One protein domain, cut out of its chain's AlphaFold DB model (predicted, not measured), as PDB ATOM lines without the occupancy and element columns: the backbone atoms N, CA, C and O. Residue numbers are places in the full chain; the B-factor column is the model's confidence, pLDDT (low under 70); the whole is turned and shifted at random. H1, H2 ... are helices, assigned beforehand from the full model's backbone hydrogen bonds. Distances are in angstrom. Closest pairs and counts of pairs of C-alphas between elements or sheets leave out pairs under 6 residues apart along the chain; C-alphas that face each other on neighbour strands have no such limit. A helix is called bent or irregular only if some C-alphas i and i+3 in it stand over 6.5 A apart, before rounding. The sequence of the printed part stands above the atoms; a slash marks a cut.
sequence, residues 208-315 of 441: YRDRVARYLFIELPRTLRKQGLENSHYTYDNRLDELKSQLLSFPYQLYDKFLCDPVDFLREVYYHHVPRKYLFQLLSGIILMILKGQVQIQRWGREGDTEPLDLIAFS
ATOM      1  N   TYR A 208      97.112 158.270  88.615       76.56
ATOM      2  CA  TYR A 208      98.496 158.113  88.171       76.56
ATOM      3  C   TYR A 208      98.944 156.654  88.167       76.56
ATOM      4  O   TYR A 208      99.599 156.222  87.218       76.56
ATOM      5  N   ARG A 209      98.566 155.874  89.189       84.69
ATOM      6  CA  ARG A 209      98.831 154.430  89.187       84.69
ATOM      7  C   ARG A 209      98.113 153.733  88.041       84.69
ATOM      8  O   ARG A 209      98.705 152.859  87.425       84.69
ATOM      9  N   ASP A 210      96.879 154.124  87.743       83.81
ATOM     10  CA  ASP A 210      96.114 153.574  86.627       83.81
ATOM     11  C   ASP A 210      96.831 153.835  85.301       83.81
ATOM     12  O   ASP A 210      97.119 152.895  84.563       83.81
ATOM     13  N   ARG A 211      97.256 155.082  85.061       82.19
ATOM     14  CA  ARG A 211      98.051 155.453  83.883       82.19
ATOM     15  C   ARG A 211      99.317 154.604  83.740       82.19
ATOM     16  O   ARG A 211      99.597 154.084  82.661       82.19
ATOM     17  N   VAL A 212     100.077 154.443  84.824       85.50
ATOM     18  CA  VAL A 212     101.309 153.632  84.826       85.50
ATOM     19  C   VAL A 212     100.996 152.151  84.589       85.50
ATOM     20  O   VAL A 212     101.674 151.506  83.790       85.50
ATOM     21  N   ALA A 213      99.948 151.615  85.217       88.94
ATOM     22  CA  ALA A 213      99.510 150.234  85.031       88.94
ATOM     23  C   ALA A 213      99.072 149.969  83.582       88.94
ATOM     24  O   ALA A 213      99.468 148.955  83.007       88.94
ATOM     25  N   ARG A 214      98.316 150.884  82.957       86.00
ATOM     26  CA  ARG A 214      97.922 150.781  81.541       86.00
ATOM     27  C   ARG A 214      99.145 150.751  80.633       86.00
ATOM     28  O   ARG A 214      99.248 149.875  79.776       86.00
ATOM     29  N   TYR A 215     100.106 151.641  80.860       85.62
ATOM     30  CA  TYR A 215     101.345 151.624  80.092       85.62
ATOM     31  C   TYR A 215     102.079 150.281  80.230       85.62
ATOM     32  O   TYR A 215     102.363 149.619  79.231       85.62
ATOM     33  N   LEU A 216     102.335 149.841  81.466       89.56
ATOM     34  CA  LEU A 216     103.125 148.643  81.755       89.56
ATOM     35  C   LEU A 216     102.460 147.342  81.301       89.56
ATOM     36  O   LEU A 216     103.144 146.449  80.806       89.56
ATOM     37  N   PHE A 217     101.148 147.215  81.492       90.81
ATOM     38  CA  PHE A 217     100.442 145.939  81.362       90.81
ATOM     39  C   PHE A 217      99.540 145.857  80.128       90.81
ATOM     40  O   PHE A 217      99.028 144.781  79.828       90.81
ATOM     41  N   ILE A 218      99.377 146.955  79.382       86.19
ATOM     42  CA  ILE A 218      98.590 146.992  78.142       86.19
ATOM     43  C   ILE A 218      99.440 147.513  76.979       86.19
ATOM     44  O   ILE A 218      99.685 146.786  76.012       86.19
ATOM     45  N   GLU A 219      99.914 148.758  77.046       84.25
ATOM     46  CA  GLU A 219     100.581 149.416  75.910       84.25
ATOM     47  C   GLU A 219     101.954 148.818  75.594       84.25
ATOM     48  O   GLU A 219     102.309 148.604  74.428       84.25
ATOM     49  N   LEU A 220     102.729 148.518  76.632       86.00
ATOM     50  CA  LEU A 220     104.043 147.924  76.487       86.00
ATOM     51  C   LEU A 220     103.957 146.505  75.896       86.00
ATOM     52  O   LEU A 220     104.541 146.300  74.830       86.00
ATOM     53  N   PRO A 221     103.178 145.550  76.450       87.94
ATOM     54  CA  PRO A 221     102.959 144.252  75.817       87.94
ATOM     55  C   PRO A 221     102.525 144.365  74.352       87.94
ATOM     56  O   PRO A 221     103.060 143.663  73.499       87.94
ATOM     57  N   ARG A 222     101.631 145.300  74.006       84.75
ATOM     58  CA  ARG A 222     101.237 145.552  72.606       84.75
ATOM     59  C   ARG A 222     102.396 145.970  71.719       84.75
ATOM     60  O   ARG A 222     102.519 145.490  70.592       84.75
ATOM     61  N   THR A 223     103.227 146.878  72.213       85.38
ATOM     62  CA  THR A 223     104.416 147.341  71.497       85.38
ATOM     63  C   THR A 223     105.373 146.177  71.253       85.38
ATOM     64  O   THR A 223     105.847 146.003  70.133       85.38
ATOM     65  N   LEU A 224     105.573 145.320  72.256       85.00
ATOM     66  CA  LEU A 224     106.418 144.130  72.144       85.00
ATOM     67  C   LEU A 224     105.821 143.084  71.178       85.00
ATOM     68  O   LEU A 224     106.558 142.529  70.361       85.00
ATOM     69  N   ARG A 225     104.493 142.865  71.177       84.44
ATOM     70  CA  ARG A 225     103.806 142.012  70.179       84.44
ATOM     71  C   ARG A 225     104.061 142.510  68.754       84.44
ATOM     72  O   ARG A 225     104.490 141.739  67.903       84.44
ATOM     73  N   LYS A 226     103.896 143.818  68.507       84.00
ATOM     74  CA  LYS A 226     104.172 144.451  67.198       84.00
ATOM     75  C   LYS A 226     105.636 144.317  66.764       84.00
ATOM     76  O   LYS A 226     105.911 144.257  65.571       84.00
ATOM     77  N   GLN A 227     106.566 144.251  67.716       83.06
ATOM     78  CA  GLN A 227     107.987 143.987  67.464       83.06
ATOM     79  C   GLN A 227     108.297 142.497  67.208       83.06
ATOM     80  O   GLN A 227     109.451 142.146  66.980       83.06
ATOM     81  N   GLY A 228     107.290 141.619  67.229       78.00
ATOM     82  CA  GLY A 228     107.433 140.187  66.961       78.00
ATOM     83  C   GLY A 228     107.911 139.362  68.158       78.00
ATOM     84  O   GLY A 228     108.235 138.187  67.990       78.00
ATOM     85  N   LEU A 229     107.949 139.933  69.369       77.06
ATOM     86  CA  LEU A 229     108.441 139.230  70.564       77.06
ATOM     87  C   LEU A 229     107.517 138.102  71.035       77.06
ATOM     88  O   LEU A 229     107.991 137.162  71.663       77.06
ATOM     89  N   GLU A 230     106.229 138.143  70.687       69.75
ATOM     90  CA  GLU A 230     105.281 137.049  70.959       69.75
ATOM     91  C   GLU A 230     105.694 135.717  70.302       69.75
ATOM     92  O   GLU A 230     105.545 134.656  70.915       69.75
ATOM     93  N   ASN A 231     106.281 135.798  69.099       66.69
ATOM     94  CA  ASN A 231     106.636 134.668  68.232       66.69
ATOM     95  C   ASN A 231     108.160 134.476  68.101       66.69
ATOM     96  O   ASN A 231     108.623 133.695  67.271       66.69
ATOM     97  N   SER A 232     108.950 135.216  68.884       62.34
ATOM     98  CA  SER A 232     110.411 135.142  68.863       62.34
ATOM     99  C   SER A 232     110.909 133.763  69.323       62.34
ATOM    100  O   SER A 232     110.354 133.167  70.245       62.34
ATOM    101  N   HIS A 233     111.989 133.272  68.702       50.12
ATOM    102  CA  HIS A 233     112.581 131.931  68.863       50.12
ATOM    103  C   HIS A 233     113.085 131.571  70.280       50.12
ATOM    104  O   HIS A 233     113.610 130.477  70.480       50.12
ATOM    105  N   TYR A 234     112.919 132.448  71.270       54.88
ATOM    106  CA  TYR A 234     113.121 132.141  72.685       54.88
ATOM    107  C   TYR A 234     111.827 131.552  73.256       54.88
ATOM    108  O   TYR A 234     111.104 132.204  74.013       54.88
ATOM    109  N   THR A 235     111.476 130.337  72.837       60.84
ATOM    110  CA  THR A 235     110.265 129.653  73.299       60.84
ATOM    111  C   THR A 235     110.427 129.222  74.756       60.84
ATOM    112  O   THR A 235     110.794 128.094  75.059       60.84
ATOM    113  N   TYR A 236     110.096 130.132  75.674       69.88
ATOM    114  CA  TYR A 236     109.818 129.817  77.080       69.88
ATOM    115  C   TYR A 236     108.518 129.022  77.253       69.88
ATOM    116  O   TYR A 236     108.124 128.771  78.383       69.88
ATOM    117  N   ASP A 237     107.846 128.623  76.169       76.50
ATOM    118  CA  ASP A 237     106.555 127.926  76.190       76.50
ATOM    119  C   ASP A 237     106.598 126.652  77.056       76.50
ATOM    120  O   ASP A 237     105.632 126.335  77.740       76.50
ATOM    121  N   ASN A 238     107.741 125.960  77.100       84.00
ATOM    122  CA  ASN A 238     107.969 124.786  77.950       84.00
ATOM    123  C   ASN A 238     108.405 125.115  79.393       84.00
ATOM    124  O   ASN A 238     108.505 124.205  80.213       84.00
ATOM    125  N   ARG A 239     108.688 126.384  79.700       88.19
ATOM    126  CA  ARG A 239     109.126 126.888  81.013       88.19
ATOM    127  C   ARG A 239     108.144 127.892  81.625       88.19
ATOM    128  O   ARG A 239     108.444 128.455  82.672       88.19
ATOM    129  N   LEU A 240     106.977 128.130  81.015       90.44
ATOM    130  CA  LEU A 240     106.011 129.111  81.528       90.44
ATOM    131  C   LEU A 240     105.554 128.776  82.949       90.44
ATOM    132  O   LEU A 240     105.483 129.677  83.777       90.44
ATOM    133  N   ASP A 241     105.323 127.498  83.252       92.94
ATOM    134  CA  ASP A 241     104.934 127.059  84.597       92.94
ATOM    135  C   ASP A 241     106.049 127.293  85.628       92.94
ATOM    136  O   ASP A 241     105.785 127.740  86.743       92.94
ATOM    137  N   GLU A 242     107.306 127.053  85.244       94.81
ATOM    138  CA  GLU A 242     108.481 127.308  86.084       94.81
ATOM    139  C   GLU A 242     108.633 128.809  86.364       94.81
ATOM    140  O   GLU A 242     108.716 129.218  87.521       94.81
ATOM    141  N   LEU A 243     108.585 129.646  85.321       94.69
ATOM    142  CA  LEU A 243     108.666 131.102  85.455       94.69
ATOM    143  C   LEU A 243     107.488 131.661  86.260       94.69
ATOM    144  O   LEU A 243     107.672 132.539  87.100       94.69
ATOM    145  N   LYS A 244     106.277 131.130  86.068       95.62
ATOM    146  CA  LYS A 244     105.108 131.496  86.874       95.62
ATOM    147  C   LYS A 244     105.298 131.109  88.339       95.62
ATOM    148  O   LYS A 244     104.952 131.896  89.215       95.62
ATOM    149  N   SER A 245     105.887 129.945  88.621       96.50
ATOM    150  CA  SER A 245     106.252 129.547  89.985       96.50
ATOM    151  C   SER A 245     107.286 130.496  90.596       96.50
ATOM    152  O   SER A 245     107.167 130.834  91.774       96.50
ATOM    153  N   GLN A 246     108.269 130.963  89.816       97.31
ATOM    154  CA  GLN A 246     109.214 131.990  90.267       97.31
ATOM    155  C   GLN A 246     108.460 133.275  90.641       97.31
ATOM    156  O   GLN A 246     108.637 133.774  91.749       97.31
ATOM    157  N   LEU A 247     107.540 133.761  89.801       97.81
ATOM    158  CA  LEU A 247     106.729 134.951  90.099       97.81
ATOM    159  C   LEU A 247     105.851 134.789  91.350       97.81
ATOM    160  O   LEU A 247     105.820 135.689  92.185       97.81
ATOM    161  N   LEU A 248     105.192 133.639  91.522       96.81
ATOM    162  CA  LEU A 248     104.394 133.328  92.718       96.81
ATOM    163  C   LEU A 248     105.240 133.286  94.000       96.81
ATOM    164  O   LEU A 248     104.749 133.610  95.076       96.81
ATOM    165  N   SER A 249     106.517 132.912  93.890       97.12
ATOM    166  CA  SER A 249     107.453 132.913  95.021       97.12
ATOM    167  C   SER A 249     108.049 134.291  95.340       97.12
ATOM    168  O   SER A 249     108.814 134.406  96.299       97.12
ATOM    169  N   PHE A 250     107.727 135.331  94.557       97.50
ATOM    170  CA  PHE A 250     108.207 136.685  94.830       97.50
ATOM    171  C   PHE A 250     107.731 137.142  96.222       97.50
ATOM    172  O   PHE A 250     106.557 136.939  96.563       97.50
ATOM    173  N   PRO A 251     108.600 137.776  97.035       95.50
ATOM    174  CA  PRO A 251     108.238 138.245  98.368       95.50
ATOM    175  C   PRO A 251     106.949 139.066  98.439       95.50
ATOM    176  O   PRO A 251     106.535 139.721  97.484       95.50
ATOM    177  N   TYR A 252     106.301 139.037  99.605       92.94
ATOM    178  CA  TYR A 252     105.052 139.764  99.873       92.94
ATOM    179  C   TYR A 252     103.875 139.404  98.952       92.94
ATOM    180  O   TYR A 252     102.883 140.134  98.925       92.94
ATOM    181  N   GLN A 253     103.973 138.283  98.222       95.25
ATOM    182  CA  GLN A 253     102.949 137.807  97.286       95.25
ATOM    183  C   GLN A 253     102.595 138.868  96.235       95.25
ATOM    184  O   GLN A 253     101.446 138.989  95.813       95.25
ATOM    185  N   LEU A 254     103.572 139.685  95.821       96.44
ATOM    186  CA  LEU A 254     103.301 140.804  94.918       96.44
ATOM    187  C   LEU A 254     102.704 140.351  93.581       96.44
ATOM    188  O   LEU A 254     101.841 141.040  93.044       96.44
ATOM    189  N   TYR A 255     103.091 139.183  93.065       97.19
ATOM    190  CA  TYR A 255     102.477 138.651  91.850       97.19
ATOM    191  C   TYR A 255     100.996 138.285  92.048       97.19
ATOM    192  O   TYR A 255     100.175 138.626  91.200       97.19
ATOM    193  N   ASP A 256     100.618 137.689  93.183       95.38
ATOM    194  CA  ASP A 256      99.204 137.438  93.498       95.38
ATOM    195  C   ASP A 256      98.423 138.749  93.636       95.38
ATOM    196  O   ASP A 256      97.322 138.879  93.102       95.38
ATOM    197  N   LYS A 257      99.016 139.764  94.284       95.12
ATOM    198  CA  LYS A 257      98.409 141.100  94.379       95.12
ATOM    199  C   LYS A 257      98.203 141.729  92.996       95.12
ATOM    200  O   LYS A 257      97.157 142.327  92.772       95.12
ATOM    201  N   PHE A 258      99.140 141.542  92.062       94.94
ATOM    202  CA  PHE A 258      98.972 141.938  90.659       94.94
ATOM    203  C   PHE A 258      97.799 141.214  89.985       94.94
ATOM    204  O   PHE A 258      96.991 141.860  89.322       94.94
ATOM    205  N   LEU A 259      97.666 139.897  90.172       92.56
ATOM    206  CA  LEU A 259      96.538 139.135  89.623       92.56
ATOM    207  C   LEU A 259      95.193 139.587  90.216       92.56
ATOM    208  O   LEU A 259      94.167 139.535  89.537       92.56
ATOM    209  N   CYS A 260      95.177 140.045  91.468       91.12
ATOM    210  CA  CYS A 260      93.987 140.614  92.090       91.12
ATOM    211  C   CYS A 260      93.650 142.009  91.548       91.12
ATOM    212  O   CYS A 260      92.514 142.227  91.130       91.12
ATOM    213  N   ASP A 261      94.607 142.939  91.575       90.06
ATOM    214  CA  ASP A 261      94.435 144.326  91.138       90.06
ATOM    215  C   ASP A 261      95.776 144.922  90.655       90.06
ATOM    216  O   ASP A 261      96.602 145.329  91.480       90.06
ATOM    217  N   PRO A 262      96.011 145.026  89.330       91.50
ATOM    218  CA  PRO A 262      97.253 145.577  88.780       91.50
ATOM    219  C   PRO A 262      97.536 147.028  89.179       91.50
ATOM    220  O   PRO A 262      98.697 147.437  89.240       91.50
ATOM    221  N   VAL A 263      96.493 147.820  89.445       88.75
ATOM    222  CA  VAL A 263      96.637 149.231  89.818       88.75
ATOM    223  C   VAL A 263      97.032 149.345  91.287       88.75
ATOM    224  O   VAL A 263      97.910 150.134  91.639       88.75
ATOM    225  N   ASP A 264      96.406 148.549  92.156       87.50
ATOM    226  CA  ASP A 264      96.739 148.510  93.584       87.50
ATOM    227  C   ASP A 264      98.096 147.838  93.837       87.50
ATOM    228  O   ASP A 264      98.844 148.286  94.701       87.50
ATOM    229  N   PHE A 265      98.478 146.853  93.017       92.88
ATOM    230  CA  PHE A 265      99.814 146.247  93.012       92.88
ATOM    231  C   PHE A 265     100.938 147.286  92.986       92.88
ATOM    232  O   PHE A 265     101.894 147.173  93.754       92.88
ATOM    233  N   LEU A 266     100.818 148.333  92.159       90.75
ATOM    234  CA  LEU A 266     101.836 149.383  92.095       90.75
ATOM    235  C   LEU A 266     101.991 150.108  93.434       90.75
ATOM    236  O   LEU A 266     103.099 150.486  93.795       90.75
ATOM    237  N   ARG A 267     100.911 150.266  94.207       87.56
ATOM    238  CA  ARG A 267     100.975 150.834  95.560       87.56
ATOM    239  C   ARG A 267     101.753 149.920  96.509       87.56
ATOM    240  O   ARG A 267     102.518 150.397  97.338       87.56
ATOM    241  N   GLU A 268     101.562 148.614  96.393       89.62
ATOM    242  CA  GLU A 268     102.232 147.618  97.234       89.62
ATOM    243  C   GLU A 268     103.736 147.553  96.938       89.62
ATOM    244  O   GLU A 268     104.534 147.437  97.863       89.62
ATOM    245  N   VAL A 269     104.135 147.725  95.672       91.31
ATOM    246  CA  VAL A 269     105.547 147.892  95.282       91.31
ATOM    247  C   VAL A 269     106.194 149.068  96.027       91.31
ATOM    248  O   VAL A 269     107.304 148.918  96.537       91.31
ATOM    249  N   TYR A 270     105.491 150.202  96.159       85.50
ATOM    250  CA  TYR A 270     105.973 151.345  96.949       85.50
ATOM    251  C   TYR A 270     106.154 151.005  98.418       85.50
ATOM    252  O   TYR A 270     107.221 151.249  98.974       85.50
ATOM    253  N   TYR A 271     105.114 150.452  99.045       86.44
ATOM    254  CA  TYR A 271     105.120 150.151 100.478       86.44
ATOM    255  C   TYR A 271     106.195 149.141 100.875       86.44
ATOM    256  O   TYR A 271     106.699 149.189 101.992       86.44
ATOM    257  N   HIS A 272     106.557 148.236  99.969       89.00
ATOM    258  CA  HIS A 272     107.594 147.239 100.213       89.00
ATOM    259  C   HIS A 272     108.993 147.674  99.754       89.00
ATOM    260  O   HIS A 272     109.917 146.861  99.822       89.00
ATOM    261  N   HIS A 273     109.153 148.927  99.303       89.12
ATOM    262  CA  HIS A 273     110.431 149.513  98.890       89.12
ATOM    263  C   HIS A 273     111.232 148.590  97.959       89.12
ATOM    264  O   HIS A 273     112.423 148.359  98.167       89.12
ATOM    265  N   VAL A 274     110.561 148.016  96.951       92.81
ATOM    266  CA  VAL A 274     111.160 146.976  96.105       92.81
ATOM    267  C   VAL A 274     112.379 147.543  95.356       92.81
ATOM    268  O   VAL A 274     112.232 148.532  94.624       92.81
ATOM    269  N   PRO A 275     113.568 146.919  95.476       93.19
ATOM    270  CA  PRO A 275     114.752 147.360  94.749       93.19
ATOM    271  C   PRO A 275     114.571 147.199  93.239       93.19
ATOM    272  O   PRO A 275     114.020 146.197  92.765       93.19
ATOM    273  N   ARG A 276     115.097 148.150  92.467       92.44
ATOM    274  CA  ARG A 276     114.964 148.246  91.006       92.44
ATOM    275  C   ARG A 276     115.299 146.946  90.288       92.44
ATOM    276  O   ARG A 276     114.545 146.515  89.419       92.44
ATOM    277  N   LYS A 277     116.390 146.284  90.689       91.88
ATOM    278  CA  LYS A 277     116.822 144.995  90.124       91.88
ATOM    279  C   LYS A 277     115.713 143.938  90.192       91.88
ATOM    280  O   LYS A 277     115.437 143.283  89.190       91.88
ATOM    281  N   TYR A 278     115.079 143.779  91.353       95.50
ATOM    282  CA  TYR A 278     114.025 142.784  91.560       95.50
ATOM    283  C   TYR A 278     112.701 143.229  90.941       95.50
ATOM    284  O   TYR A 278     112.005 142.413  90.340       95.50
ATOM    285  N   LEU A 279     112.380 144.524  91.018       94.69
ATOM    286  CA  LEU A 279     111.180 145.082  90.401       94.69
ATOM    287  C   LEU A 279     111.184 144.877  88.882       94.69
ATOM    288  O   LEU A 279     110.192 144.419  88.323       94.69
ATOM    289  N   PHE A 280     112.293 145.170  88.204       94.19
ATOM    290  CA  PHE A 280     112.384 145.047  86.746       94.19
ATOM    291  C   PHE A 280     112.289 143.589  86.289       94.19
ATOM    292  O   PHE A 280     111.671 143.298  85.263       94.19
ATOM    293  N   GLN A 281     112.844 142.660  87.069       95.00
ATOM    294  CA  GLN A 281     112.691 141.225  86.844       95.00
ATOM    295  C   GLN A 281     111.236 140.771  87.029       95.00
ATOM    296  O   GLN A 281     110.684 140.112  86.148       95.00
ATOM    297  N   LEU A 282     110.588 141.185  88.124       96.94
ATOM    298  CA  LEU A 282     109.174 140.914  88.394       96.94
ATOM    299  C   LEU A 282     108.274 141.446  87.270       96.94
ATOM    300  O   LEU A 282     107.467 140.698  86.719       96.94
ATOM    301  N   LEU A 283     108.441 142.715  86.884       95.75
ATOM    302  CA  LEU A 283     107.678 143.337  85.800       95.75
ATOM    303  C   LEU A 283     107.934 142.644  84.458       95.75
ATOM    304  O   LEU A 283     106.991 142.420  83.703       95.75
ATOM    305  N   SER A 284     109.177 142.248  84.171       93.75
ATOM    306  CA  SER A 284     109.505 141.502  82.950       93.75
ATOM    307  C   SER A 284     108.782 140.160  82.890       93.75
ATOM    308  O   SER A 284     108.203 139.824  81.858       93.75
ATOM    309  N   GLY A 285     108.750 139.414  83.996       94.88
ATOM    310  CA  GLY A 285     108.003 138.163  84.063       94.88
ATOM    311  C   GLY A 285     106.495 138.362  83.958       94.88
ATOM    312  O   GLY A 285     105.845 137.627  83.216       94.88
ATOM    313  N   ILE A 286     105.938 139.391  84.603       95.88
ATOM    314  CA  ILE A 286     104.524 139.762  84.446       95.88
ATOM    315  C   ILE A 286     104.203 140.031  82.971       95.88
ATOM    316  O   ILE A 286     103.275 139.435  82.425       95.88
ATOM    317  N   ILE A 287     104.992 140.874  82.300       92.62
ATOM    318  CA  ILE A 287     104.802 141.207  80.884       92.62
ATOM    319  C   ILE A 287     104.919 139.961  80.008       92.62
ATOM    320  O   ILE A 287     104.105 139.785  79.105       92.62
ATOM    321  N   LEU A 288     105.875 139.070  80.281       91.50
ATOM    322  CA  LEU A 288     106.002 137.808  79.554       91.50
ATOM    323  C   LEU A 288     104.737 136.950  79.698       91.50
ATOM    324  O   LEU A 288     104.235 136.430  78.701       91.50
ATOM    325  N   MET A 289     104.187 136.838  80.912       92.12
ATOM    326  CA  MET A 289     102.934 136.116  81.147       92.12
ATOM    327  C   MET A 289     101.760 136.759  80.391       92.12
ATOM    328  O   MET A 289     100.932 136.037  79.836       92.12
ATOM    329  N   ILE A 290     101.701 138.094  80.303       90.94
ATOM    330  CA  ILE A 290     100.686 138.820  79.512       90.94
ATOM    331  C   ILE A 290     100.857 138.543  78.012       90.94
ATOM    332  O   ILE A 290      99.886 138.260  77.310       90.94
ATOM    333  N   LEU A 291     102.092 138.595  77.501       87.12
ATOM    334  CA  LEU A 291     102.397 138.308  76.097       87.12
ATOM    335  C   LEU A 291     101.985 136.888  75.699       87.12
ATOM    336  O   LEU A 291     101.521 136.683  74.583       87.12
ATOM    337  N   LYS A 292     102.125 135.929  76.619       86.69
ATOM    338  CA  LYS A 292     101.780 134.515  76.422       86.69
ATOM    339  C   LYS A 292     100.337 134.167  76.808       86.69
ATOM    340  O   LYS A 292      99.987 132.986  76.835       86.69
ATOM    341  N   GLY A 293      99.504 135.163  77.122       86.06
ATOM    342  CA  GLY A 293      98.087 134.969  77.451       86.06
ATOM    343  C   GLY A 293      97.842 134.171  78.738       86.06
ATOM    344  O   GLY A 293      96.814 133.517  78.867       86.06
ATOM    345  N   GLN A 294      98.794 134.184  79.678       86.88
ATOM    346  CA  GLN A 294      98.749 133.411  80.929       86.88
ATOM    347  C   GLN A 294      98.189 134.200  82.124       86.88
ATOM    348  O   GLN A 294      98.105 133.666  83.233       86.88
ATOM    349  N   VAL A 295      97.838 135.475  81.923       87.62
ATOM    350  CA  VAL A 295      97.338 136.364  82.979       87.62
ATOM    351  C   VAL A 295      95.832 136.534  82.864       87.62
ATOM    352  O   VAL A 295      95.316 136.995  81.849       87.62
ATOM    353  N   GLN A 296      95.146 136.240  83.962       81.81
ATOM    354  CA  GLN A 296      93.754 136.593  84.177       81.81
ATOM    355  C   GLN A 296      93.683 137.439  85.446       81.81
ATOM    356  O   GLN A 296      94.057 136.965  86.519       81.81
ATOM    357  N   ILE A 297      93.238 138.689  85.311       81.56
ATOM    358  CA  ILE A 297      93.087 139.595  86.450       81.56
ATOM    359  C   ILE A 297      91.681 139.477  87.040       81.56
ATOM    360  O   ILE A 297      90.722 139.193  86.322       81.56
ATOM    361  N   GLN A 298      91.551 139.685  88.348       78.75
ATOM    362  CA  GLN A 298      90.249 139.671  89.021       78.75
ATOM    363  C   GLN A 298      89.545 141.024  88.923       78.75
ATOM    364  O   GLN A 298      88.318 141.073  88.843       78.75
ATOM    365  N   ARG A 299      90.319 142.111  88.961       81.25
ATOM    366  CA  ARG A 299      89.827 143.483  88.980       81.25
ATOM    367  C   ARG A 299      90.878 144.440  88.416       81.25
ATOM    368  O   ARG A 299      92.056 144.294  88.712       81.25
ATOM    369  N   TRP A 300      90.452 145.469  87.688       81.75
ATOM    370  CA  TRP A 300      91.292 146.614  87.326       81.75
ATOM    371  C   TRP A 300      90.959 147.839  88.192       81.75
ATOM    372  O   TRP A 300      89.975 148.543  87.944       81.75
ATOM    373  N   GLY A 301      91.746 148.088  89.242       75.44
ATOM    374  CA  GLY A 301      91.661 149.298  90.064       75.44
ATOM    375  C   GLY A 301      90.254 149.663  90.555       75.44
ATOM    376  O   GLY A 301      89.373 148.827  90.766       75.44
ATOM    377  N   ARG A 302      89.994 150.965  90.736       64.88
ATOM    378  CA  ARG A 302      88.672 151.469  91.161       64.88
ATOM    379  C   ARG A 302      87.562 151.212  90.139       64.88
ATOM    380  O   ARG A 302      86.404 151.175  90.544       64.88
ATOM    381  N   GLU A 303      87.911 151.017  88.871       54.97
ATOM    382  CA  GLU A 303      86.961 150.848  87.768       54.97
ATOM    383  C   GLU A 303      86.202 149.525  87.846       54.97
ATOM    384  O   GLU A 303      85.058 149.463  87.403       54.97
ATOM    385  N   GLY A 304      86.766 148.514  88.517       56.38
ATOM    386  CA  GLY A 304      86.049 147.267  88.757       56.38
ATOM    387  C   GLY A 304      85.935 146.388  87.513       56.38
ATOM    388  O   GLY A 304      85.109 145.480  87.520       56.38
ATOM    389  N   ASP A 305      86.741 146.635  86.472       59.81
ATOM    390  CA  ASP A 305      86.756 145.783  85.283       59.81
ATOM    391  C   ASP A 305      87.248 144.388  85.685       59.81
ATOM    392  O   ASP A 305      88.381 144.221  86.136       59.81
ATOM    393  N   THR A 306      86.381 143.389  85.548       58.78
ATOM    394  CA  THR A 306      86.690 141.973  85.816       58.78
ATOM    395  C   THR A 306      86.953 141.194  84.525       58.78
ATOM    396  O   THR A 306      86.908 139.964  84.508       58.78
ATOM    397  N   GLU A 307      87.112 141.904  83.408       57.38
ATOM    398  CA  GLU A 307      87.321 141.312  82.092       57.38
ATOM    399  C   GLU A 307      88.794 140.909  81.889       57.38
ATOM    400  O   GLU A 307      89.690 141.489  82.510       57.38
ATOM    401  N   PRO A 308      89.086 139.919  81.020       64.44
ATOM    402  CA  PRO A 308      90.453 139.604  80.619       64.44
ATOM    403  C   PRO A 308      91.217 140.847  80.150       64.44
ATOM    404  O   PRO A 308      90.653 141.698  79.461       64.44
ATOM    405  N   LEU A 309      92.521 140.909  80.447       69.75
ATOM    406  CA  LEU A 309      93.389 142.029  80.056       69.75
ATOM    407  C   LEU A 309      93.304 142.355  78.565       69.75
ATOM    408  O   LEU A 309      93.376 143.524  78.208       69.75
ATOM    409  N   ASP A 310      93.118 141.359  77.695       63.72
ATOM    410  CA  ASP A 310      92.962 141.608  76.263       63.72
ATOM    411  C   ASP A 310      91.679 142.405  75.951       63.72
ATOM    412  O   ASP A 310      91.724 143.284  75.099       63.72
ATOM    413  N   LEU A 311      90.563 142.195  76.662       58.41
ATOM    414  CA  LEU A 311      89.332 142.988  76.483       58.41
ATOM    415  C   LEU A 311      89.481 144.415  77.021       58.41
ATOM    416  O   LEU A 311      89.056 145.363  76.359       58.41
ATOM    417  N   ILE A 312      90.178 144.578  78.150       61.34
ATOM    418  CA  ILE A 312      90.582 145.897  78.664       61.34
ATOM    419  C   ILE A 312      91.522 146.579  77.664       61.34
ATOM    420  O   ILE A 312      91.438 147.782  77.441       61.34
ATOM    421  N   ALA A 313      92.386 145.810  76.996       55.53
ATOM    422  CA  ALA A 313      93.233 146.321  75.937       55.53
ATOM    423  C   ALA A 313      92.377 146.822  74.762       55.53
ATOM    424  O   ALA A 313      92.610 147.927  74.269       55.53
ATOM    425  N   PHE A 314      91.381 146.054  74.302       45.09
ATOM    426  CA  PHE A 314      90.539 146.386  73.140       45.09
ATOM    427  C   PHE A 314      89.700 147.665  73.282       45.09
ATOM    428  O   PHE A 314      89.134 148.111  72.283       45.09
ATOM    429  N   SER A 315      89.698 148.335  74.438       46.03
ATOM    430  CA  SER A 315      89.245 149.724  74.546       46.03
ATOM    431  C   SER A 315      90.270 150.723  73.968       46.03
ATOM    432  O   SER A 315      90.583 151.730  74.602       46.03
TER     433      SER A 315
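What this domain is: This is residues 208 to 315 of the 441 residues of an uncharacterized protein of Prevotella sp. BP1-148 (UniProt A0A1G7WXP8). A long helix, H1, runs along one side, and H4 and H5 stand steeply to it, H4 meeting H1 at residues 209 to 213 and H5 reaching H1 with residues 287 to 291. H3 folds with H4 into a helical hairpin, H2 packs on H5, and the loop of residues 292 to 308 leads to the short H6. The printed part has 108 residues with six named helices, H1 to H6 in order, and no named strand; its class is all helix. It is compact, with a radius of gyration of the C-alphas of 13.4 A and spans of 37 by 32 by 21 A.

Where its parts are: H1, residues 208 to 226, begins at C-alpha (98.496, 158.113, 88.171) and is 25.7 A long. H2 is residues 240 to 248, H3 251 to 260 and H4 262 to 271. H3 is irregular: C-alphas 252 and 255 are 8.5 A apart. H5, residues 276 to 291, is 21.9 A long. H6, residues 309 to 313, ends at C-alpha (93.233, 146.321, 75.937).

How they stand to each other: H1 is the hub. It touches H4 at a steep tilt of 62 degrees, closest at the C-alphas of Asp 210 and Val 263, 5.4 A. H5 touches it at 58 degrees, also steep, closest at C-alphas 221 and 291, 6.0 A. H6 only just touches H1, with 3 pairs of C-alphas within 8 A, the closest Ile 218 and Ala 313, 5.8 A. The hairpin H3 and H4 has a shallow tilt of 21 degrees; C-alphas 258 and 265 are closest, 5.0 A. H2 touches H5, closest at C-alphas 247 and 282, 6.7 A. H2 touches H3 only at the corner. H1 and H3 are apart. Helix packing is mostly crossed. Every O i to N i+4 pair is within hydrogen-bond range in H2, H5 and H6; H1 has 13 of 15, H3 and H4 4 of 6 each.

The domain as a whole: The C-alphas of His 233 and Arg 302, the two farthest apart, are 38.1 A apart. The printed part has no cut. The links H1 to H2 and H5 to H6 are long. The model's pLDDT is under 70 at residues 230 to 236 and 302 to 315.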